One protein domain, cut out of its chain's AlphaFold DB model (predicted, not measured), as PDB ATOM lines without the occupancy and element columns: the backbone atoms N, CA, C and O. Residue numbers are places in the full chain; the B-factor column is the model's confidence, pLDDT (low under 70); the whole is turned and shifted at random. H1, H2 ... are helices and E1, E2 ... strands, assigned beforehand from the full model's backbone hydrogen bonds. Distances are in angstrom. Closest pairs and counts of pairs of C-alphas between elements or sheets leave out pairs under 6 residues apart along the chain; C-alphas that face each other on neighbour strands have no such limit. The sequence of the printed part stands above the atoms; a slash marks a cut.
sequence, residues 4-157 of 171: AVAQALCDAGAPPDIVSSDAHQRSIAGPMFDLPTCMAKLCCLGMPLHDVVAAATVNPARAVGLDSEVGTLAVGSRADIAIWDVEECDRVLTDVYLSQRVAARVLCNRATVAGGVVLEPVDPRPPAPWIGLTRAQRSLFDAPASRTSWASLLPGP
ATOM      1  N   ALA A   4     125.925 119.033 125.831       96.31
ATOM      2  CA  ALA A   4     125.672 117.665 125.381       96.31
ATOM      3  C   ALA A   4     126.229 117.427 123.968       96.31
ATOM      4  O   ALA A   4     126.922 116.442 123.730       96.31
ATOM      5  N   VAL A   5     125.986 118.372 123.053       96.44
ATOM      6  CA  VAL A   5     126.476 118.286 121.669       96.44
ATOM      7  C   VAL A   5     127.999 118.402 121.616       96.44
ATOM      8  O   VAL A   5     128.652 117.599 120.959       96.44
ATOM      9  N   ALA A   6     128.575 119.379 122.320       96.00
ATOM     10  CA  ALA A   6     130.022 119.570 122.321       96.00
ATOM     11  C   ALA A   6     130.768 118.396 122.985       96.00
ATOM     12  O   ALA A   6     131.810 117.994 122.481       96.00
ATOM     13  N   GLN A   7     130.225 117.805 124.057       96.19
ATOM     14  CA  GLN A   7     130.804 116.612 124.681       96.19
ATOM     15  C   GLN A   7     130.787 115.427 123.716       96.19
ATOM     16  O   GLN A   7     131.805 114.770 123.560       96.19
ATOM     17  N   ALA A   8     129.670 115.198 123.016       96.00
ATOM     18  CA  ALA A   8     129.576 114.118 122.036       96.00
ATOM     19  C   ALA A   8     130.614 114.258 120.905       96.00
ATOM     20  O   ALA A   8     131.174 113.260 120.459       96.00
ATOM     21  N   LEU A   9     130.902 115.489 120.467       95.38
ATOM     22  CA  LEU A   9     131.969 115.771 119.502       95.38
ATOM     23  C   LEU A   9     133.362 115.453 120.068       95.38
ATOM     24  O   LEU A   9     134.149 114.777 119.407       95.38
ATOM     25  N   CYS A  10     133.653 115.886 121.298       93.44
ATOM     26  CA  CYS A  10     134.910 115.559 121.976       93.44
ATOM     27  C   CYS A  10     135.088 114.040 122.157       93.44
ATOM     28  O   CYS A  10     136.152 113.513 121.838       93.44
ATOM     29  N   ASP A  11     134.048 113.333 122.606       93.88
ATOM     30  CA  ASP A  11     134.073 111.884 122.852       93.88
ATOM     31  C   ASP A  11     134.257 111.082 121.553       93.88
ATOM     32  O   ASP A  11     134.876 110.019 121.553       93.88
ATOM     33  N   ALA A  12     133.770 111.612 120.428       95.81
ATOM     34  CA  ALA A  12     133.993 111.055 119.096       95.81
ATOM     35  C   ALA A  12     135.398 111.349 118.531       95.81
ATOM     36  O   ALA A  12     135.694 110.955 117.402       95.81
ATOM     37  N   GLY A  13     136.261 112.049 119.276       94.31
ATOM     38  CA  GLY A  13     137.590 112.456 118.815       94.31
ATOM     39  C   GLY A  13     137.566 113.576 117.772       94.31
ATOM     40  O   GLY A  13     138.539 113.745 117.041       94.31
ATOM     41  N   ALA A  14     136.468 114.334 117.694       95.25
ATOM     42  CA  ALA A  14     136.267 115.428 116.748       95.25
ATOM     43  C   ALA A  14     135.905 116.738 117.481       95.25
ATOM     44  O   ALA A  14     134.811 117.273 117.276       95.25
ATOM     45  N   PRO A  15     136.777 117.253 118.374       95.50
ATOM     46  CA  PRO A  15     136.519 118.517 119.057       95.50
ATOM     47  C   PRO A  15     136.426 119.682 118.050       95.50
ATOM     48  O   PRO A  15     136.954 119.582 116.943       95.50
ATOM     49  N   PRO A  16     135.782 120.808 118.410       95.75
ATOM     50  CA  PRO A  16     135.654 121.946 117.504       95.75
ATOM     51  C   PRO A  16     137.012 122.539 117.102       95.75
ATOM     52  O   PRO A  16     137.811 122.895 117.966       95.75
ATOM     53  N   ASP A  17     137.229 122.752 115.802       96.88
ATOM     54  CA  ASP A  17     138.441 123.415 115.293       96.88
ATOM     55  C   ASP A  17     138.510 124.903 115.652       96.88
ATOM     56  O   ASP A  17     139.592 125.480 115.754       96.88
ATOM     57  N   ILE A  18     137.350 125.548 115.802       97.88
ATOM     58  CA  ILE A  18     137.216 126.979 116.081       97.88
ATOM     59  C   ILE A  18     136.218 127.176 117.217       97.88
ATOM     60  O   ILE A  18     135.129 126.598 117.214       97.88
ATOM     61  N   VAL A  19     136.562 128.055 118.157       97.38
ATOM     62  CA  VAL A  19     135.649 128.533 119.198       97.38
ATOM     63  C   VAL A  19     135.319 130.003 118.973       97.38
ATOM     64  O   VAL A  19     136.184 130.830 118.697       97.38
ATOM     65  N   SER A  20     134.041 130.337 119.115       96.75
ATOM     66  CA  SER A  20     133.540 131.705 119.055       96.75
ATOM     67  C   SER A  20     132.484 131.937 120.136       96.75
ATOM     68  O   SER A  20     132.030 131.010 120.816       96.75
ATOM     69  N   SER A  21     132.121 133.201 120.334       94.25
ATOM     70  CA  SER A  21     131.151 133.616 121.345       94.25
ATOM     71  C   SER A  21     129.743 133.832 120.796       94.25
ATOM     72  O   SER A  21     128.793 133.667 121.547       94.25
ATOM     73  N   ASP A  22     129.580 134.207 119.523       94.06
ATOM     74  CA  ASP A  22     128.320 134.806 119.046       94.06
ATOM     75  C   ASP A  22     127.891 135.968 119.975       94.06
ATOM     76  O   ASP A  22     126.846 135.960 120.632       94.06
ATOM     77  N   ALA A  23     128.788 136.946 120.148       92.75
ATOM     78  CA  ALA A  23     128.574 138.067 121.058       92.75
ATOM     79  C   ALA A  23     127.569 139.084 120.508       92.75
ATOM     80  O   ALA A  23     127.796 139.735 119.491       92.75
ATOM     81  N   HIS A  24     126.474 139.271 121.241       91.12
ATOM     82  CA  HIS A  24     125.451 140.276 120.983       91.12
ATOM     83  C   HIS A  24     124.749 140.669 122.294       91.12
ATOM     84  O   HIS A  24     124.965 140.067 123.345       91.12
ATOM     85  N   GLN A  25     123.861 141.668 122.245       89.62
ATOM     86  CA  GLN A  25     123.257 142.287 123.441       89.62
ATOM     87  C   GLN A  25     122.484 141.327 124.370       89.62
ATOM     88  O   GLN A  25     122.230 141.685 125.515       89.62
ATOM     89  N   ARG A  26     122.098 140.128 123.906       87.88
ATOM     90  CA  ARG A  26     121.490 139.102 124.777       87.88
ATOM     91  C   ARG A  26     122.542 138.154 125.337       87.88
ATOM     92  O   ARG A  26     122.546 137.915 126.535       87.88
ATOM     93  N   SER A  27     123.424 137.633 124.484       90.62
ATOM     94  CA  SER A  27     124.389 136.602 124.870       90.62
ATOM     95  C   SER A  27     125.469 137.137 125.816       90.62
ATOM     96  O   SER A  27     125.908 136.405 126.706       90.62
ATOM     97  N   ILE A  28     125.855 138.413 125.682       90.62
ATOM     98  CA  ILE A  28     126.844 139.060 126.561       90.62
ATOM     99  C   ILE A  28     126.356 139.142 128.016       90.62
ATOM    100  O   ILE A  28     127.147 139.035 128.939       90.62
ATOM    101  N   ALA A  29     125.040 139.214 128.236       90.06
ATOM    102  CA  ALA A  29     124.433 139.145 129.565       90.06
ATOM    103  C   ALA A  29     124.208 137.694 130.046       90.06
ATOM    104  O   ALA A  29     123.479 137.453 131.006       90.06
ATOM    105  N   GLY A  30     124.798 136.712 129.365       88.94
ATOM    106  CA  GLY A  30     124.690 135.296 129.689       88.94
ATOM    107  C   GLY A  30     123.690 134.525 128.814       88.94
ATOM    108  O   GLY A  30     122.784 135.116 128.225       88.94
ATOM    109  N   PRO A  31     123.842 133.190 128.711       88.69
ATOM    110  CA  PRO A  31     124.850 132.365 129.391       88.69
ATOM    111  C   PRO A  31     126.248 132.399 128.748       88.69
ATOM    112  O   PRO A  31     127.128 131.658 129.179       88.69
ATOM    113  N   MET A  32     126.470 133.190 127.694       92.44
ATOM    114  CA  MET A  32     127.758 133.238 126.997       92.44
ATOM    115  C   MET A  32     128.795 134.135 127.688       92.44
ATOM    116  O   MET A  32     129.888 133.650 127.959       92.44
ATOM    117  N   PHE A  33     128.431 135.379 128.016       92.06
ATOM    118  CA  PHE A  33     129.283 136.404 128.641       92.06
ATOM    119  C   PHE A  33     130.449 136.899 127.782       92.06
ATOM    120  O   PHE A  33     130.415 138.027 127.301       92.06
ATOM    121  N   ASP A  34     131.467 136.073 127.574       92.88
ATOM    122  CA  ASP A  34     132.689 136.442 126.871       92.88
ATOM    123  C   ASP A  34     133.357 135.213 126.218       92.88
ATOM    124  O   ASP A  34     132.995 134.057 126.465       92.88
ATOM    125  N   LEU A  35     134.328 135.454 125.330       95.88
ATOM    126  CA  LEU A  35     135.064 134.372 124.667       95.88
ATOM    127  C   LEU A  35     135.869 133.500 125.659       95.88
ATOM    128  O   LEU A  35     135.782 132.277 125.531       95.88
ATOM    129  N   PRO A  36     136.579 134.053 126.667       95.56
ATOM    130  CA  PRO A  36     137.246 133.250 127.698       95.56
ATOM    131  C   PRO A  36     136.307 132.271 128.422       95.56
ATOM    132  O   PRO A  36     136.688 131.134 128.694       95.56
ATOM    133  N   THR A  37     135.051 132.653 128.658       95.25
ATOM    134  CA  THR A  37     134.021 131.778 129.227       95.25
ATOM    135  C   THR A  37     133.645 130.652 128.264       95.25
ATOM    136  O   THR A  37     133.538 129.499 128.683       95.25
ATOM    137  N   CYS A  38     133.486 130.929 126.964       96.81
ATOM    138  CA  CYS A  38     133.299 129.878 125.953       96.81
ATOM    139  C   CYS A  38     134.490 128.908 125.882       96.81
ATOM    140  O   CYS A  38     134.291 127.701 125.749       96.81
ATOM    141  N   MET A  39     135.713 129.418 126.004       97.31
ATOM    142  CA  MET A  39     136.935 128.611 126.034       97.31
ATOM    143  C   MET A  39     136.997 127.724 127.285       97.31
ATOM    144  O   MET A  39     137.242 126.522 127.181       97.31
ATOM    145  N   ALA A  40     136.692 128.281 128.461       96.25
ATOM    146  CA  ALA A  40     136.617 127.526 129.711       96.25
ATOM    147  C   ALA A  40     135.570 126.402 129.635       96.25
ATOM    148  O   ALA A  40     135.825 125.290 130.096       96.25
ATOM    149  N   LYS A  41     134.427 126.648 128.981       96.69
ATOM    150  CA  LYS A  41     133.416 125.616 128.712       96.69
ATOM    151  C   LYS A  41     133.987 124.442 127.919       96.69
ATOM    152  O   LYS A  41     133.720 123.313 128.302       96.69
ATOM    153  N   LEU A  42     134.776 124.677 126.869       97.25
ATOM    154  CA  LEU A  42     135.419 123.593 126.106       97.25
ATOM    155  C   LEU A  42     136.492 122.862 126.920       97.25
ATOM    156  O   LEU A  42     136.564 121.637 126.861       97.25
ATOM    157  N   CYS A  43     137.257 123.586 127.744       96.00
ATOM    158  CA  CYS A  43     138.210 122.965 128.668       96.00
ATOM    159  C   CYS A  43     137.507 121.996 129.635       96.00
ATOM    160  O   CYS A  43     138.009 120.907 129.900       96.00
ATOM    161  N   CYS A  44     136.312 122.356 130.122       95.12
ATOM    162  CA  CYS A  44     135.503 121.485 130.984       95.12
ATOM    163  C   CYS A  44     135.030 120.202 130.294       95.12
ATOM    164  O   CYS A  44     134.731 119.232 130.982       95.12
ATOM    165  N   LEU A  45     134.937 120.201 128.963       95.00
ATOM    166  CA  LEU A  45     134.531 119.036 128.171       95.00
ATOM    167  C   LEU A  45     135.728 118.177 127.732       95.00
ATOM    168  O   LEU A  45     135.573 117.281 126.907       95.00
ATOM    169  N   GLY A  46     136.922 118.450 128.269       92.75
ATOM    170  CA  GLY A  46     138.126 117.653 128.042       92.75
ATOM    171  C   GLY A  46     139.059 118.179 126.952       92.75
ATOM    172  O   GLY A  46     140.102 117.572 126.726       92.75
ATOM    173  N   MET A  47     138.743 119.306 126.303       96.25
ATOM    174  CA  MET A  47     139.652 119.899 125.319       96.25
ATOM    175  C   MET A  47     140.871 120.519 126.031       96.25
ATOM    176  O   MET A  47     140.692 121.344 126.933       96.25
ATOM    177  N   PRO A  48     142.115 120.161 125.665       95.62
ATOM    178  CA  PRO A  48     143.306 120.746 126.272       95.62
ATOM    179  C   PRO A  48     143.366 122.265 126.083       95.62
ATOM    180  O   PRO A  48     143.034 122.782 125.019       95.62
ATOM    181  N   LEU A  49     143.865 122.998 127.087       95.94
ATOM    182  CA  LEU A  49     143.927 124.466 127.034       95.94
ATOM    183  C   LEU A  49     144.665 124.988 125.789       95.94
ATOM    184  O   LEU A  49     144.226 125.962 125.189       95.94
ATOM    185  N   HIS A  50     145.765 124.345 125.390       96.44
ATOM    186  CA  HIS A  50     146.528 124.760 124.211       96.44
ATOM    187  C   HIS A  50     145.724 124.609 122.909       96.44
ATOM    188  O   HIS A  50     145.771 125.506 122.069       96.44
ATOM    189  N   ASP A  51     144.929 123.543 122.778       97.88
ATOM    190  CA  ASP A  51     144.035 123.341 121.636       97.88
ATOM    191  C   ASP A  51     142.910 124.375 121.636       97.88
ATOM    192  O   ASP A  51     142.589 124.952 120.600       97.88
ATOM    193  N   VAL A  52     142.339 124.680 122.807       97.69
ATOM    194  CA  VAL A  52     141.308 125.720 122.939       97.69
ATOM    195  C   VAL A  52     141.866 127.098 122.566       97.69
ATOM    196  O   VAL A  52     141.187 127.881 121.901       97.69
ATOM    197  N   VAL A  53     143.110 127.402 122.950       97.88
ATOM    198  CA  VAL A  53     143.800 128.632 122.535       97.88
ATOM    199  C   VAL A  53     144.004 128.648 121.022       97.88
ATOM    200  O   VAL A  53     143.695 129.662 120.397       97.88
ATOM    201  N   ALA A  54     144.446 127.547 120.409       98.38
ATOM    202  CA  ALA A  54     144.586 127.450 118.954       98.38
ATOM    203  C   ALA A  54     143.243 127.667 118.230       98.38
ATOM    204  O   ALA A  54     143.178 128.437 117.268       98.38
ATOM    205  N   ALA A  55     142.161 127.085 118.758       98.38
ATOM    206  CA  ALA A  55     140.797 127.241 118.257       98.38
ATOM    207  C   ALA A  55     140.256 128.679 118.366       98.38
ATOM    208  O   ALA A  55     139.323 129.044 117.652       98.38
ATOM    209  N   ALA A  56     140.832 129.511 119.238       98.12
ATOM    210  CA  ALA A  56     140.475 130.920 119.407       98.12
ATOM    211  C   ALA A  56     141.446 131.894 118.710       98.12
ATOM    212  O   ALA A  56     141.207 133.099 118.725       98.12
ATOM    213  N   THR A  57     142.549 131.404 118.133       98.31
ATOM    214  CA  THR A  57     143.635 132.246 117.598       98.31
ATOM    215  C   THR A  57     144.026 131.848 116.177       98.31
ATOM    216  O   THR A  57     143.507 132.406 115.211       98.31
ATOM    217  N   VAL A  58     144.928 130.880 116.026       98.50
ATOM    218  CA  VAL A  58     145.520 130.520 114.735       98.50
ATOM    219  C   VAL A  58     144.514 129.853 113.795       98.50
ATOM    220  O   VAL A  58     144.541 130.105 112.592       98.50
ATOM    221  N   ASN A  59     143.588 129.046 114.315       98.56
ATOM    222  CA  ASN A  59     142.590 128.365 113.491       98.56
ATOM    223  C   ASN A  59     141.584 129.339 112.855       98.56
ATOM    224  O   ASN A  59     141.423 129.286 111.633       98.56
ATOM    225  N   PRO A  60     140.947 130.268 113.602       98.25
ATOM    226  CA  PRO A  60     140.086 131.264 112.979       98.25
ATOM    227  C   PRO A  60     140.867 132.205 112.058       98.25
ATOM    228  O   PRO A  60     140.349 132.526 110.994       98.25
ATOM    229  N   ALA A  61     142.108 132.588 112.395       98.25
ATOM    230  CA  ALA A  61     142.950 133.405 111.512       98.25
ATOM    231  C   ALA A  61     143.168 132.736 110.144       98.25
ATOM    232  O   ALA A  61     142.948 133.372 109.114       98.25
ATOM    233  N   ARG A  62     143.502 131.439 110.125       98.38
ATOM    234  CA  ARG A  62     143.622 130.650 108.885       98.38
ATOM    235  C   ARG A  62     142.302 130.567 108.130       98.38
ATOM    236  O   ARG A  62     142.274 130.761 106.920       98.38
ATOM    237  N   ALA A  63     141.203 130.303 108.837       98.25
ATOM    238  CA  ALA A  63     139.889 130.133 108.220       98.25
ATOM    239  C   ALA A  63     139.401 131.388 107.478       98.25
ATOM    240  O   ALA A  63     138.659 131.265 106.505       98.25
ATOM    241  N   VAL A  64     139.829 132.580 107.908       97.81
ATOM    242  CA  VAL A  64     139.499 133.855 107.247       97.81
ATOM    243  C   VAL A  64     140.635 134.422 106.387       97.81
ATOM    244  O   VAL A  64     140.498 135.527 105.868       97.81
ATOM    245  N   GLY A  65     141.740 133.689 106.213       97.81
ATOM    246  CA  GLY A  65     142.870 134.094 105.367       97.81
ATOM    247  C   GLY A  65     143.722 135.237 105.928       97.81
ATOM    248  O   GLY A  65     144.233 136.044 105.157       97.81
ATOM    249  N   LEU A  66     143.848 135.334 107.255       97.50
ATOM    250  CA  LEU A  66     144.627 136.365 107.958       97.50
ATOM    251  C   LEU A  66     145.794 135.787 108.781       97.50
ATOM    252  O   LEU A  66     146.379 136.487 109.606       97.50
ATOM    253  N   ASP A  67     146.148 134.518 108.598       95.69
ATOM    254  CA  ASP A  67     147.193 133.826 109.365       95.69
ATOM    255  C   ASP A  67     148.624 134.304 109.073       95.69
ATOM    256  O   ASP A  67     149.541 134.009 109.839       95.69
ATOM    257  N   SER A  68     148.815 135.096 108.016       94.94
ATOM    258  CA  SER A  68     150.046 135.856 107.773       94.94
ATOM    259  C   SER A  68     150.178 137.103 108.658       94.94
ATOM    260  O   SER A  68     151.280 137.630 108.800       94.94
ATOM    261  N   GLU A  69     149.079 137.587 109.247       95.69
ATOM    262  CA  GLU A  69     149.025 138.858 109.978       95.69
ATOM    263  C   GLU A  69     148.687 138.689 111.465       95.69
ATOM    264  O   GLU A  69     149.217 139.429 112.294       95.69
ATOM    265  N   VAL A  70     147.806 137.746 111.822       97.75
ATOM    266  CA  VAL A  70     147.256 137.579 113.182       97.75
ATOM    267  C   VAL A  70     147.154 136.113 113.606       97.75
ATOM    268  O   VAL A  70     147.389 135.195 112.826       97.75
ATOM    269  N   GLY A  71     146.784 135.881 114.870       96.62
ATOM    270  CA  GLY A  71     146.612 134.533 115.421       96.62
ATOM    271  C   GLY A  71     147.929 133.843 115.791       96.62
ATOM    272  O   GLY A  71     147.933 132.648 116.065       96.62
ATOM    273  N   THR A  72     149.040 134.583 115.813       97.38
ATOM    274  CA  THR A  72     150.383 134.106 116.161       97.38
ATOM    275  C   THR A  72     151.163 135.181 116.927       97.38
ATOM    276  O   THR A  72     150.848 136.365 116.833       97.38
ATOM    277  N   LEU A  73     152.191 134.762 117.671       97.25
ATOM    278  CA  LEU A  73     153.162 135.634 118.351       97.25
ATOM    279  C   LEU A  73     154.519 135.670 117.618       97.25
ATOM    280  O   LEU A  73     155.555 135.945 118.221       97.25
ATOM    281  N   ALA A  74     154.534 135.320 116.329       97.19
ATOM    282  CA  ALA A  74     155.741 135.321 115.512       97.19
ATOM    283  C   ALA A  74     156.247 136.747 115.234       97.19
ATOM    284  O   ALA A  74     155.477 137.695 115.101       97.19
ATOM    285  N   VAL A  75     157.563 136.904 115.083       97.00
ATOM    286  CA  VAL A  75     158.147 138.189 114.675       97.00
ATOM    287  C   VAL A  75     157.596 138.594 113.305       97.00
ATOM    288  O   VAL A  75     157.643 137.808 112.362       97.00
ATOM    289  N   GLY A  76     157.107 139.830 113.202       95.69
ATOM    290  CA  GLY A  76     156.525 140.385 111.978       95.69
ATOM    291  C   GLY A  76     154.996 140.323 111.909       95.69
ATOM    292  O   GLY A  76     154.428 141.010 111.064       95.69
ATOM    293  N   SER A  77     154.324 139.579 112.796       97.19
ATOM    294  CA  SER A  77     152.860 139.624 112.901       97.19
ATOM    295  C   SER A  77     152.382 140.899 113.601       97.19
ATOM    296  O   SER A  77     153.143 141.596 114.282       97.19
ATOM    297  N   ARG A  78     151.092 141.214 113.457       97.75
ATOM    298  CA  ARG A  78     150.465 142.320 114.183       97.75
ATOM    299  C   ARG A  78     150.515 142.043 115.688       97.75
ATOM    300  O   ARG A  78     150.256 140.927 116.130       97.75
ATOM    301  N   ALA A  79     150.821 143.074 116.474       97.81
ATOM    302  CA  ALA A  79     150.897 142.995 117.933       97.81
ATOM    303  C   ALA A  79     149.497 142.997 118.585       97.81
ATOM    304  O   ALA A  79     149.150 143.910 119.339       97.81
ATOM    305  N   ASP A  80     148.703 141.973 118.267       98.12
ATOM    306  CA  ASP A  80     147.406 141.682 118.877       98.12
ATOM    307  C   ASP A  80     147.588 140.586 119.935       98.12
ATOM    308  O   ASP A  80     147.833 139.426 119.608       98.12
ATOM    309  N   ILE A  81     147.514 140.955 121.215       98.12
ATOM    310  CA  ILE A  81     147.873 140.078 122.336       98.12
ATOM    311  C   ILE A  81     146.767 140.117 123.386       98.12
ATOM    312  O   ILE A  81     146.366 141.185 123.841       98.12
ATOM    313  N   ALA A  82     146.318 138.946 123.830       96.75
ATOM    314  CA  ALA A  82     145.449 138.808 124.988       96.75
ATOM    315  C   ALA A  82     146.244 138.191 126.148       96.75
ATOM    316  O   ALA A  82     146.862 137.142 125.986       96.75
ATOM    317  N   ILE A  83     146.240 138.849 127.308       96.44
ATOM    318  CA  ILE A  83     146.931 138.388 128.519       96.44
ATOM    319  C   ILE A  83     145.873 137.979 129.527       96.44
ATOM    320  O   ILE A  83     145.058 138.818 129.927       96.44
ATOM    321  N   TRP A  84     145.880 136.713 129.932       94.94
ATOM    322  CA  TRP A  84     144.895 136.140 130.844       94.94
ATOM    323  C   TRP A  84     145.569 135.414 132.005       94.94
ATOM    324  O   TRP A  84     146.623 134.806 131.826       94.94
ATOM    325  N   ASP A  85     144.899 135.413 133.154       94.81
ATOM    326  CA  ASP A  85     145.195 134.482 134.238       94.81
ATOM    327  C   ASP A  85     144.370 133.206 134.059       94.81
ATOM    328  O   ASP A  85     143.200 133.255 133.664       94.81
ATOM    329  N   VAL A  86     144.979 132.066 134.387       95.31
ATOM    330  CA  VAL A  86     144.266 130.801 134.581       95.31
ATOM    331  C   VAL A  86     143.971 130.682 136.070       95.31
ATOM    332  O   VAL A  86     144.865 130.395 136.861       95.31
ATOM    333  N   GLU A  87     142.728 130.941 136.455       93.81
ATOM    334  CA  GLU A  87     142.303 130.899 137.855       93.81
ATOM    335  C   GLU A  87     141.707 129.525 138.171       93.81
ATOM    336  O   GLU A  87     140.786 129.077 137.484       93.81
ATOM    337  N   GLU A  88     142.219 128.856 139.206       93.88
ATOM    338  CA  GLU A  88     141.613 127.637 139.753       93.88
ATOM    339  C   GLU A  88     140.384 127.996 140.595       93.88
ATOM    340  O   GLU A  88     140.424 128.903 141.429       93.88
ATOM    341  N   CYS A  89     139.268 127.313 140.358       90.25
ATOM    342  CA  CYS A  89     137.994 127.607 141.009       90.25
ATOM    343  C   CYS A  89     137.013 126.443 140.862       90.25
ATOM    344  O   CYS A  89     137.221 125.588 140.018       90.25
ATOM    345  N   ASP A  90     135.884 126.489 141.569       91.62
ATOM    346  CA  ASP A  90     134.724 125.620 141.316       91.62
ATOM    347  C   ASP A  90     133.576 126.438 140.710       91.62
ATOM    348  O   ASP A  90     132.506 126.611 141.304       91.62
ATOM    349  N   ARG A  91     133.803 127.034 139.533       89.69
ATOM    350  CA  ARG A  91     132.806 127.921 138.916       89.69
ATOM    351  C   ARG A  91     131.782 127.119 138.134       89.69
ATOM    352  O   ARG A  91     132.125 126.348 137.243       89.69
ATOM    353  N   VAL A  92     130.503 127.367 138.392       92.19
ATOM    354  CA  VAL A  92     129.429 126.794 137.580       92.19
ATOM    355  C   VAL A  92     129.325 127.550 136.255       92.19
ATOM    356  O   VAL A  92     129.063 128.750 136.227       92.19
ATOM    357  N   LEU A  93     129.517 126.836 135.148       93.06
ATOM    358  CA  LEU A  93     129.290 127.324 133.795       93.06
ATOM    359  C   LEU A  93     127.971 126.770 133.268       93.06
ATOM    360  O   LEU A  93     127.663 125.592 133.446       93.06
ATOM    361  N   THR A  94     127.222 127.621 132.573       93.44
ATOM    362  CA  THR A  94     125.890 127.297 132.052       93.44
ATOM    363  C   THR A  94     125.886 127.364 130.528       93.44
ATOM    364  O   THR A  94     126.494 128.260 129.934       93.44
ATOM    365  N   ASP A  95     125.223 126.420 129.869       93.69
ATOM    366  CA  ASP A  95     125.063 126.403 128.415       93.69
ATOM    367  C   ASP A  95     123.760 127.088 127.953       93.69
ATOM    368  O   ASP A  95     123.031 127.684 128.744       93.69
ATOM    369  N   VAL A  96     123.473 127.051 126.648       91.38
ATOM    370  CA  VAL A  96     122.273 127.698 126.074       91.38
ATOM    371  C   VAL A  96     120.953 127.012 126.453       91.38
ATOM    372  O   VAL A  96     119.899 127.631 126.332       91.38
ATOM    373  N   TYR A  97     121.008 125.767 126.928       91.19
ATOM    374  CA  TYR A  97     119.875 124.994 127.441       91.19
ATOM    375  C   TYR A  97     119.808 125.006 128.971       91.19
ATOM    376  O   TYR A  97     119.060 124.234 129.565       91.19
ATOM    377  N   LEU A  98     120.583 125.882 129.618       90.31
ATOM    378  CA  LEU A  98     120.723 125.970 131.069       90.31
ATOM    379  C   LEU A  98     121.321 124.722 131.736       90.31
ATOM    380  O   LEU A  98     121.287 124.607 132.961       90.31
ATOM    381  N   SER A  99     121.925 123.818 130.962       92.50
ATOM    382  CA  SER A  99     122.705 122.718 131.523       92.50
ATOM    383  C   SER A  99     123.961 123.271 132.181       92.50
ATOM    384  O   SER A  99     124.587 124.199 131.664       92.50
ATOM    385  N   GLN A 100     124.342 122.685 133.313       93.44
ATOM    386  CA  GLN A 100     125.450 123.164 134.131       93.44
ATOM    387  C   GLN A 100     126.642 122.203 134.096       93.44
ATOM    388  O   GLN A 100     126.489 120.982 133.989       93.44
ATOM    389  N   ARG A 101     127.843 122.770 134.205       94.81
ATOM    390  CA  ARG A 101     129.108 122.066 134.443       94.81
ATOM    391  C   ARG A 101     129.923 122.848 135.463       94.81
ATOM    392  O   ARG A 101     129.886 124.075 135.454       94.81
ATOM    393  N   VAL A 102     130.650 122.148 136.325       94.50
ATOM    394  CA  VAL A 102     131.606 122.781 137.238       94.50
ATOM    395  C   VAL A 102     132.954 122.851 136.535       94.50
ATOM    396  O   VAL A 102     133.499 121.829 136.122       94.50
ATOM    397  N   ALA A 103     133.460 124.064 136.371       93.81
ATOM    398  CA  ALA A 103     134.766 124.340 135.814       93.81
ATOM    399  C   ALA A 103     135.790 124.442 136.933       93.81
ATOM    400  O   ALA A 103     135.699 125.364 137.740       93.81
ATOM    401  N   ALA A 104     136.780 123.546 136.912       93.56
ATOM    402  CA  ALA A 104     137.930 123.574 137.820       93.56
ATOM    403  C   ALA A 104     138.855 124.783 137.571       93.56
ATOM    404  O   ALA A 104     139.705 125.116 138.395       93.56
ATOM    405  N   ARG A 105     138.753 125.397 136.384       93.19
ATOM    406  CA  ARG A 105     139.583 126.524 135.956       93.19
ATOM    407  C   ARG A 105     138.788 127.462 135.063       93.19
ATOM    408  O   ARG A 105     137.979 127.004 134.254       93.19
ATOM    409  N   VAL A 106     139.078 128.752 135.143       93.81
ATOM    410  CA  VAL A 106     138.548 129.778 134.238       93.81
ATOM    411  C   VAL A 106     139.667 130.669 133.718       93.81
ATOM    412  O   VAL A 106     140.749 130.737 134.297       93.81
ATOM    413  N   LEU A 107     139.401 131.338 132.600       93.81
ATOM    414  CA  LEU A 107     140.316 132.292 131.987       93.81
ATOM    415  C   LEU A 107     139.821 133.706 132.293       93.81
ATOM    416  O   LEU A 107     138.708 134.068 131.908       93.81
ATOM    417  N   CYS A 108     140.642 134.498 132.978       91.94
ATOM    418  CA  CYS A 108     140.300 135.857 133.389       91.94
ATOM    419  C   CYS A 108     141.175 136.865 132.650       91.94
ATOM    420  O   CYS A 108     142.402 136.798 132.709       91.94
ATOM    421  N   ASN A 109     140.557 137.815 131.944       92.38
ATOM    422  CA  ASN A 109     141.315 138.806 131.192       92.38
ATOM    423  C   ASN A 109     142.099 139.747 132.119       92.38
ATOM    424  O   ASN A 109     141.581 140.211 133.128       92.38
ATOM    425  N   ARG A 110     143.353 140.050 131.770       92.88
ATOM    426  CA  ARG A 110     144.201 141.029 132.470       92.88
ATOM    427  C   ARG A 110     144.599 142.192 131.585       92.88
ATOM    428  O   ARG A 110     144.619 143.325 132.054       92.88
ATOM    429  N   ALA A 111     144.858 141.938 130.311       95.00
ATOM    430  CA  ALA A 111     145.080 142.990 129.337       95.00
ATOM    431  C   ALA A 111     144.731 142.512 127.929       95.00
ATOM    432  O   ALA A 111     144.772 141.317 127.625       95.00
ATOM    433  N   THR A 112     144.434 143.479 127.071       96.25
ATOM    434  CA  THR A 112     144.299 143.281 125.634       96.25
ATOM    435  C   THR A 112     145.145 144.342 124.952       96.25
ATOM    436  O   THR A 112     145.028 145.522 125.270       96.25
ATOM    437  N   VAL A 113     146.006 143.919 124.040       98.00
ATOM    438  CA  VAL A 113     146.809 144.774 123.173       98.00
ATOM    439  C   VAL A 113     146.278 144.592 121.759       98.00
ATOM    440  O   VAL A 113     146.109 143.458 121.324       98.00
ATOM    441  N   ALA A 114     146.004 145.685 121.055       97.44
ATOM    442  CA  ALA A 114     145.601 145.667 119.654       97.44
ATOM    443  C   ALA A 114     146.522 146.593 118.859       97.44
ATOM    444  O   ALA A 114     146.656 147.772 119.191       97.44
ATOM    445  N   GLY A 115     147.200 146.060 117.844       97.44
ATOM    446  CA  GLY A 115     148.176 146.809 117.053       97.44
ATOM    447  C   GLY A 115     149.289 147.454 117.890       97.44
ATOM    448  O   GLY A 115     149.761 148.532 117.547       97.44
ATOM    449  N   GLY A 116     149.682 146.832 119.008       97.56
ATOM    450  CA  GLY A 116     150.695 147.367 119.926       97.56
ATOM    451  C   GLY A 116     150.178 148.387 120.949       97.56
ATOM    452  O   GLY A 116     150.964 148.883 121.751       97.56
ATOM    453  N   VAL A 117     148.876 148.683 120.964       98.06
ATOM    454  CA  VAL A 117     148.250 149.603 121.926       98.06
ATOM    455  C   VAL A 117     147.489 148.816 122.986       98.06
ATOM    456  O   VAL A 117     146.627 148.004 122.657       98.06
ATOM    457  N   VAL A 118     147.787 149.066 124.265       97.19
ATOM    458  CA  VAL A 118     147.022 148.501 125.386       97.19
ATOM    459  C   VAL A 118     145.631 149.134 125.410       97.19
ATOM    460  O   VAL A 118     145.502 150.356 125.433       97.19
ATOM    461  N   LEU A 119     144.594 148.300 125.397       95.56
ATOM    462  CA  LEU A 119     143.203 148.730 125.461       95.56
ATOM    463  C   LEU A 119     142.744 148.863 126.915       95.56
ATOM    464  O   LEU A 119     142.932 147.955 127.734       95.56
ATOM    465  N   GLU A 120     142.079 149.978 127.211       92.69
ATOM    466  CA  GLU A 120     141.402 150.177 128.488       92.69
ATOM    467  C   GLU A 120     140.028 149.491 128.511       92.69
ATOM    468  O   GLU A 120     139.366 149.400 127.470       92.69
ATOM    469  N   PRO A 121     139.565 149.009 129.681       88.88
ATOM    470  CA  PRO A 121     138.198 148.543 129.844       88.88
ATOM    471  C   PRO A 121     137.229 149.688 129.548       88.88
ATOM    472  O   PRO A 121     137.405 150.805 130.028       88.88
ATOM    473  N   VAL A 122     136.198 149.395 128.764       88.69
ATOM    474  CA  VAL A 122     135.161 150.363 128.399       88.69
ATOM    475  C   VAL A 122     133.869 149.984 129.101       88.69
ATOM    476  O   VAL A 122     133.536 148.799 129.183       88.69
ATOM    477  N   ASP A 123     133.143 150.990 129.589       86.06
ATOM    478  CA  ASP A 123     131.845 150.769 130.220       86.06
ATOM    479  C   ASP A 123     130.884 150.093 129.238       86.06
ATOM    480  O   ASP A 123     130.857 150.421 128.040       86.06
ATOM    481  N   PRO A 124     130.083 149.129 129.713       84.31
ATOM    482  CA  PRO A 124     129.141 148.467 128.842       84.31
ATOM    483  C   PRO A 124     128.097 149.453 128.343       84.31
ATOM    484  O   PRO A 124     127.495 150.216 129.096       84.31
ATOM    485  N   ARG A 125     127.831 149.402 127.039       86.44
ATOM    486  CA  ARG A 125     126.710 150.153 126.480       86.44
ATOM    487  C   ARG A 125     125.401 149.552 126.995       86.44
ATOM    488  O   ARG A 125     125.269 148.325 126.961       86.44
ATOM    489  N   PRO A 126     124.427 150.381 127.405       87.00
ATOM    490  CA  PRO A 126     123.139 149.878 127.845       87.00
ATOM    491  C   PRO A 126     122.467 149.084 126.714       87.00
ATOM    492  O   PRO A 126     122.611 149.436 125.535       87.00
ATOM    493  N   PRO A 127     121.732 148.010 127.045       90.81
ATOM    494  CA  PRO A 127     121.035 147.218 126.050       90.81
ATOM    495  C   PRO A 127     119.914 148.048 125.421       90.81
ATOM    496  O   PRO A 127     119.288 148.889 126.070       90.81
ATOM    497  N   ALA A 128     119.622 147.786 124.151       91.69
ATOM    498  CA  ALA A 128     118.521 148.430 123.462       91.69
ATOM    499  C   ALA A 128     117.183 148.096 124.158       91.69
ATOM    500  O   ALA A 128     117.009 146.969 124.638       91.69
ATOM    501  N   PRO A 129     116.205 149.021 124.180       90.38
ATOM    502  CA  PRO A 129     114.972 148.857 124.959       90.38
ATOM    503  C   PRO A 129     114.157 147.598 124.623       90.38
ATOM    504  O   PRO A 129     113.459 147.060 125.478       90.38
ATOM    505  N   TRP A 130     114.258 147.106 123.385       90.56
ATOM    506  CA  TRP A 130     113.556 145.911 122.900       90.56
ATOM    507  C   TRP A 130     114.265 144.586 123.228       90.56
ATOM    508  O   TRP A 130     113.786 143.510 122.861       90.56
ATOM    509  N   ILE A 131     115.419 144.621 123.897       89.75
ATOM    510  CA  ILE A 131     116.107 143.411 124.339       89.75
ATOM    511  C   ILE A 131     115.452 142.902 125.632       89.75
ATOM    512  O   ILE A 131     115.519 143.515 126.702       89.75
ATOM    513  N   GLY A 132     114.813 141.735 125.525       87.75
ATOM    514  CA  GLY A 132     114.244 141.010 126.658       87.75
ATOM    515  C   GLY A 132     115.336 140.391 127.528       87.75
ATOM    516  O   GLY A 132     115.794 139.292 127.236       87.75
ATOM    517  N   LEU A 133     115.740 141.101 128.582       89.69
ATOM    518  CA  LEU A 133     116.660 140.623 129.618       89.69
ATOM    519  C   LEU A 133     115.926 140.389 130.944       89.69
ATOM    520  O   LEU A 133     114.934 141.059 131.251       89.69
ATOM    521  N   THR A 134     116.425 139.481 131.775       90.06
ATOM    522  CA  THR A 134     115.957 139.381 133.166       90.06
ATOM    523  C   THR A 134     116.398 140.611 133.976       90.06
ATOM    524  O   THR A 134     117.250 141.393 133.545       90.06
ATOM    525  N   ARG A 135     115.842 140.804 135.180       88.75
ATOM    526  CA  ARG A 135     116.301 141.870 136.089       88.75
ATOM    527  C   ARG A 135     117.783 141.710 136.451       88.75
ATOM    528  O   ARG A 135     118.505 142.698 136.427       88.75
ATOM    529  N   ALA A 136     118.221 140.480 136.727       88.94
ATOM    530  CA  ALA A 136     119.612 140.174 137.061       88.94
ATOM    531  C   ALA A 136     120.565 140.447 135.885       88.94
ATOM    532  O   ALA A 136     121.656 140.975 136.072       88.94
ATOM    533  N   GLN A 137     120.136 140.158 134.655       91.00
ATOM    534  CA  GLN A 137     120.913 140.484 133.460       91.00
ATOM    535  C   GLN A 137     121.019 141.990 133.217       91.00
ATOM    536  O   GLN A 137     122.070 142.462 132.798       91.00
ATOM    537  N   ARG A 138     119.954 142.759 133.479       90.56
ATOM    538  CA  ARG A 138     119.999 144.224 133.335       90.56
ATOM    539  C   ARG A 138     120.950 144.868 134.335       90.56
ATOM    540  O   ARG A 138     121.687 145.755 133.931       90.56
ATOM    541  N   SER A 139     120.993 144.386 135.579       89.44
ATOM    542  CA  SER A 139     121.892 144.952 136.595       89.44
ATOM    543  C   SER A 139     123.379 144.776 136.279       89.44
ATOM    544  O   SER A 139     124.200 145.475 136.859       89.44
ATOM    545  N   LEU A 140     123.751 143.886 135.350       89.31
ATOM    546  CA  LEU A 140     125.140 143.779 134.882       89.31
ATOM    547  C   LEU A 140     125.615 145.050 134.168       89.31
ATOM    548  O   LEU A 140     126.796 145.369 134.218       89.31
ATOM    549  N   PHE A 141     124.701 145.784 133.530       89.31
ATOM    550  CA  PHE A 141     125.020 147.019 132.811       89.31
ATOM    551  C   PHE A 141     125.149 148.234 133.738       89.31
ATOM    552  O   PHE A 141     125.618 149.275 133.291       89.31
ATOM    553  N   ASP A 142     124.766 148.098 135.012       87.50
ATOM    554  CA  ASP A 142     124.976 149.122 136.042       87.50
ATOM    555  C   ASP A 142     126.366 148.995 136.699       87.50
ATOM    556  O   ASP A 142     126.807 149.895 137.415       87.50
ATOM    557  N   ALA A 143     127.061 147.870 136.482       84.19
ATOM    558  CA  ALA A 143     128.406 147.651 136.995       84.19
ATOM    559  C   ALA A 143     129.444 148.404 136.139       84.19
ATOM    560  O   ALA A 143     129.342 148.394 134.908       84.19
ATOM    561  N   PRO A 144     130.468 149.022 136.757       84.25
ATOM    562  CA  PRO A 144     131.525 149.705 136.015       84.25
ATOM    563  C   PRO A 144     132.319 148.724 135.149       84.25
ATOM    564  O   PRO A 144     132.390 147.525 135.452       84.25
ATOM    565  N   ALA A 145     132.974 149.243 134.104       82.81
ATOM    566  CA  ALA A 145     133.919 148.470 133.312       82.81
ATOM    567  C   ALA A 145     134.914 147.746 134.222       82.81
ATOM    568  O   ALA A 145     135.629 148.350 135.024       82.81
ATOM    569  N   SER A 146     134.978 146.428 134.086       82.88
ATOM    570  CA  SER A 146     135.913 145.616 134.847       82.88
ATOM    571  C   SER A 146     136.448 144.494 133.976       82.88
ATOM    572  O   SER A 146     135.843 144.103 132.980       82.88
ATOM    573  N   ARG A 147     137.610 143.975 134.365       81.06
ATOM    574  CA  ARG A 147     138.199 142.783 133.746       81.06
ATOM    575  C   ARG A 147     137.680 141.482 134.374       81.06
ATOM    576  O   ARG A 147     138.102 140.391 134.001       81.06
ATOM    577  N   THR A 148     136.756 141.608 135.324       80.94
ATOM    578  CA  THR A 148     136.034 140.497 135.929       80.94
ATOM    579  C   THR A 148     134.935 140.047 134.976       80.94
ATOM    580  O   THR A 148     134.145 140.861 134.497       80.94
ATOM    581  N   SER A 149     134.862 138.744 134.704       80.88
ATOM    582  CA  SER A 149     133.800 138.204 133.854       80.88
ATOM    583  C   SER A 149     132.425 138.445 134.480       80.88
ATOM    584  O   SER A 149     132.212 138.188 135.663       80.88
ATOM    585  N   TRP A 150     131.451 138.864 133.674       84.69
ATOM    586  CA  TRP A 150     130.061 139.007 134.124       84.69
ATOM    587  C   TRP A 150     129.449 137.695 134.608       84.69
ATOM    588  O   TRP A 150     128.529 137.711 135.425       84.69
ATOM    589  N   ALA A 151     129.997 136.560 134.164       84.44
ATOM    590  CA  ALA A 151     129.613 135.247 134.653       84.44
ATOM    591  C   ALA A 151     129.742 135.130 136.181       84.44
ATOM    592  O   ALA A 151     128.948 134.429 136.796       84.44
ATOM    593  N   SER A 152     130.706 135.821 136.806       83.06
ATOM    594  CA  SER A 152     130.880 135.793 138.265       83.06
ATOM    595  C   SER A 152     129.996 136.790 139.017       83.06
ATOM    596  O   SER A 152     130.001 136.784 140.244       83.06
ATOM    597  N   LEU A 153     129.289 137.677 138.311       83.44
ATOM    598  CA  LEU A 153     128.410 138.687 138.910       83.44
ATOM    599  C   LEU A 153     126.951 138.223 138.993       83.44
ATOM    600  O   LEU A 153     126.156 138.828 139.711       83.44
ATOM    601  N   LEU A 154     126.581 137.166 138.265       79.62
ATOM    602  CA  LEU A 154     125.258 136.563 138.378       79.62
ATOM    603  C   LEU A 154     125.233 135.510 139.498       79.62
ATOM    604  O   LEU A 154     126.176 134.730 139.614       79.62
ATOM    605  N   PRO A 155     124.147 135.448 140.293       66.75
ATOM    606  CA  PRO A 155     124.043 134.530 141.431       66.75
ATOM    607  C   PRO A 155     123.963 133.052 141.017       66.75
ATOM    608  O   PRO A 155     124.363 132.182 141.789       66.75
ATOM    609  N   GLY A 156     123.498 132.769 139.796       75.19
ATOM    610  CA  GLY A 156     123.256 131.411 139.319       75.19
ATOM    611  C   GLY A 156     122.371 131.362 138.063       75.19
ATOM    612  O   GLY A 156     122.045 132.405 137.479       75.19
ATOM    613  N   PRO A 157     121.984 130.157 137.598       75.38
ATOM    614  CA  PRO A 157     121.166 129.966 136.395       75.38
ATOM    615  C   PRO A 157     119.775 130.608 136.497       75.38
ATOM    616  O   PRO A 157     119.174 130.927 135.477       75.38
TER     617      PRO A 157
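What this domain is: This is residues 4 to 157 of the 171 residues of the protein "Amidohydrolase" of Acidimicrobiales bacterium (UniProt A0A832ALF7). A long hairpin of two strands, E1 and E2, bends sharply and arches over helix H2, which lies in the middle of the domain. H3 packs on H2 as the second half of a helical hairpin, H1 lies close to the later part of H2, H4 follows H3, and H5 lies far out among long loops. The printed part has 154 residues with, along the chain, H1, H2, H3, H4, E1, E2 and H5; the sheet's order is E1 - E2, antiparallel. The class is mixed, helices and strands, with under half of the residues in named elements. The whole is compact, with a radius of gyration of the C-alphas of 16.2 A and spans of 46 by 40 by 31 A.

How they stand to each other: H1, residues 4 to 11, and H2, residues 35 to 44, are close but not clearly touching: their closest C-alphas, of Ala 6 and Leu 42, are 7.7 A apart. They run the same way at a steep tilt of 60 degrees. H3, residues 49 to 56, touches H2, the closest C-alphas being those of Met 39 and Val 52, 6.1 A apart. These two form a helical hairpin, opposite ways at a steep tilt of 41 degrees. H4, residues 58 to 63, and H3 meet only through their tight link of 1 residue. E1, residues 81 to 94, and E2, residues 100 to 114, form a hairpin of antiparallel neighbours, with N 83 and O 111 at 2.9 A and N 103 and O 91 at 2.8 A, within hydrogen-bond range. E1 bends by 108 degrees at residue 90 and E2 by 78 degrees at residue 104. H2 and E2 have 16 pairs of C-alphas within 8 A, the closest being Pro 36 and Leu 107 at 5.4 A. H5, residues 135 to 142, touches no helix and is apart from E1. In H1, H2, H3 and H4 every O i to N i+4 pair is within hydrogen-bond range; in H5 it is 1 of 4, beside 4 of 5 O i to N i+3 pairs.

Where its parts are: H1 begins at C-alpha 4, (125.672, 117.665, 125.381). H2 is 14.4 A long, E1 27.2 A and E2 33.5 A, ending at C-alpha 114, (145.601, 145.667, 119.654). H5 is 11.3 A long and ends at C-alpha 142, (124.976, 149.122, 136.042).

The domain as a whole: The two C-alphas farthest apart, those of Val 75 and Arg 135, are 47.2 A apart. The printed part has no cut. The links H1 to H2, H4 to E1 and E2 to H5 are long, with 23, 17 and 20 residues. The mean pLDDT of the printed part is 92.8, and residue 155 is under 70.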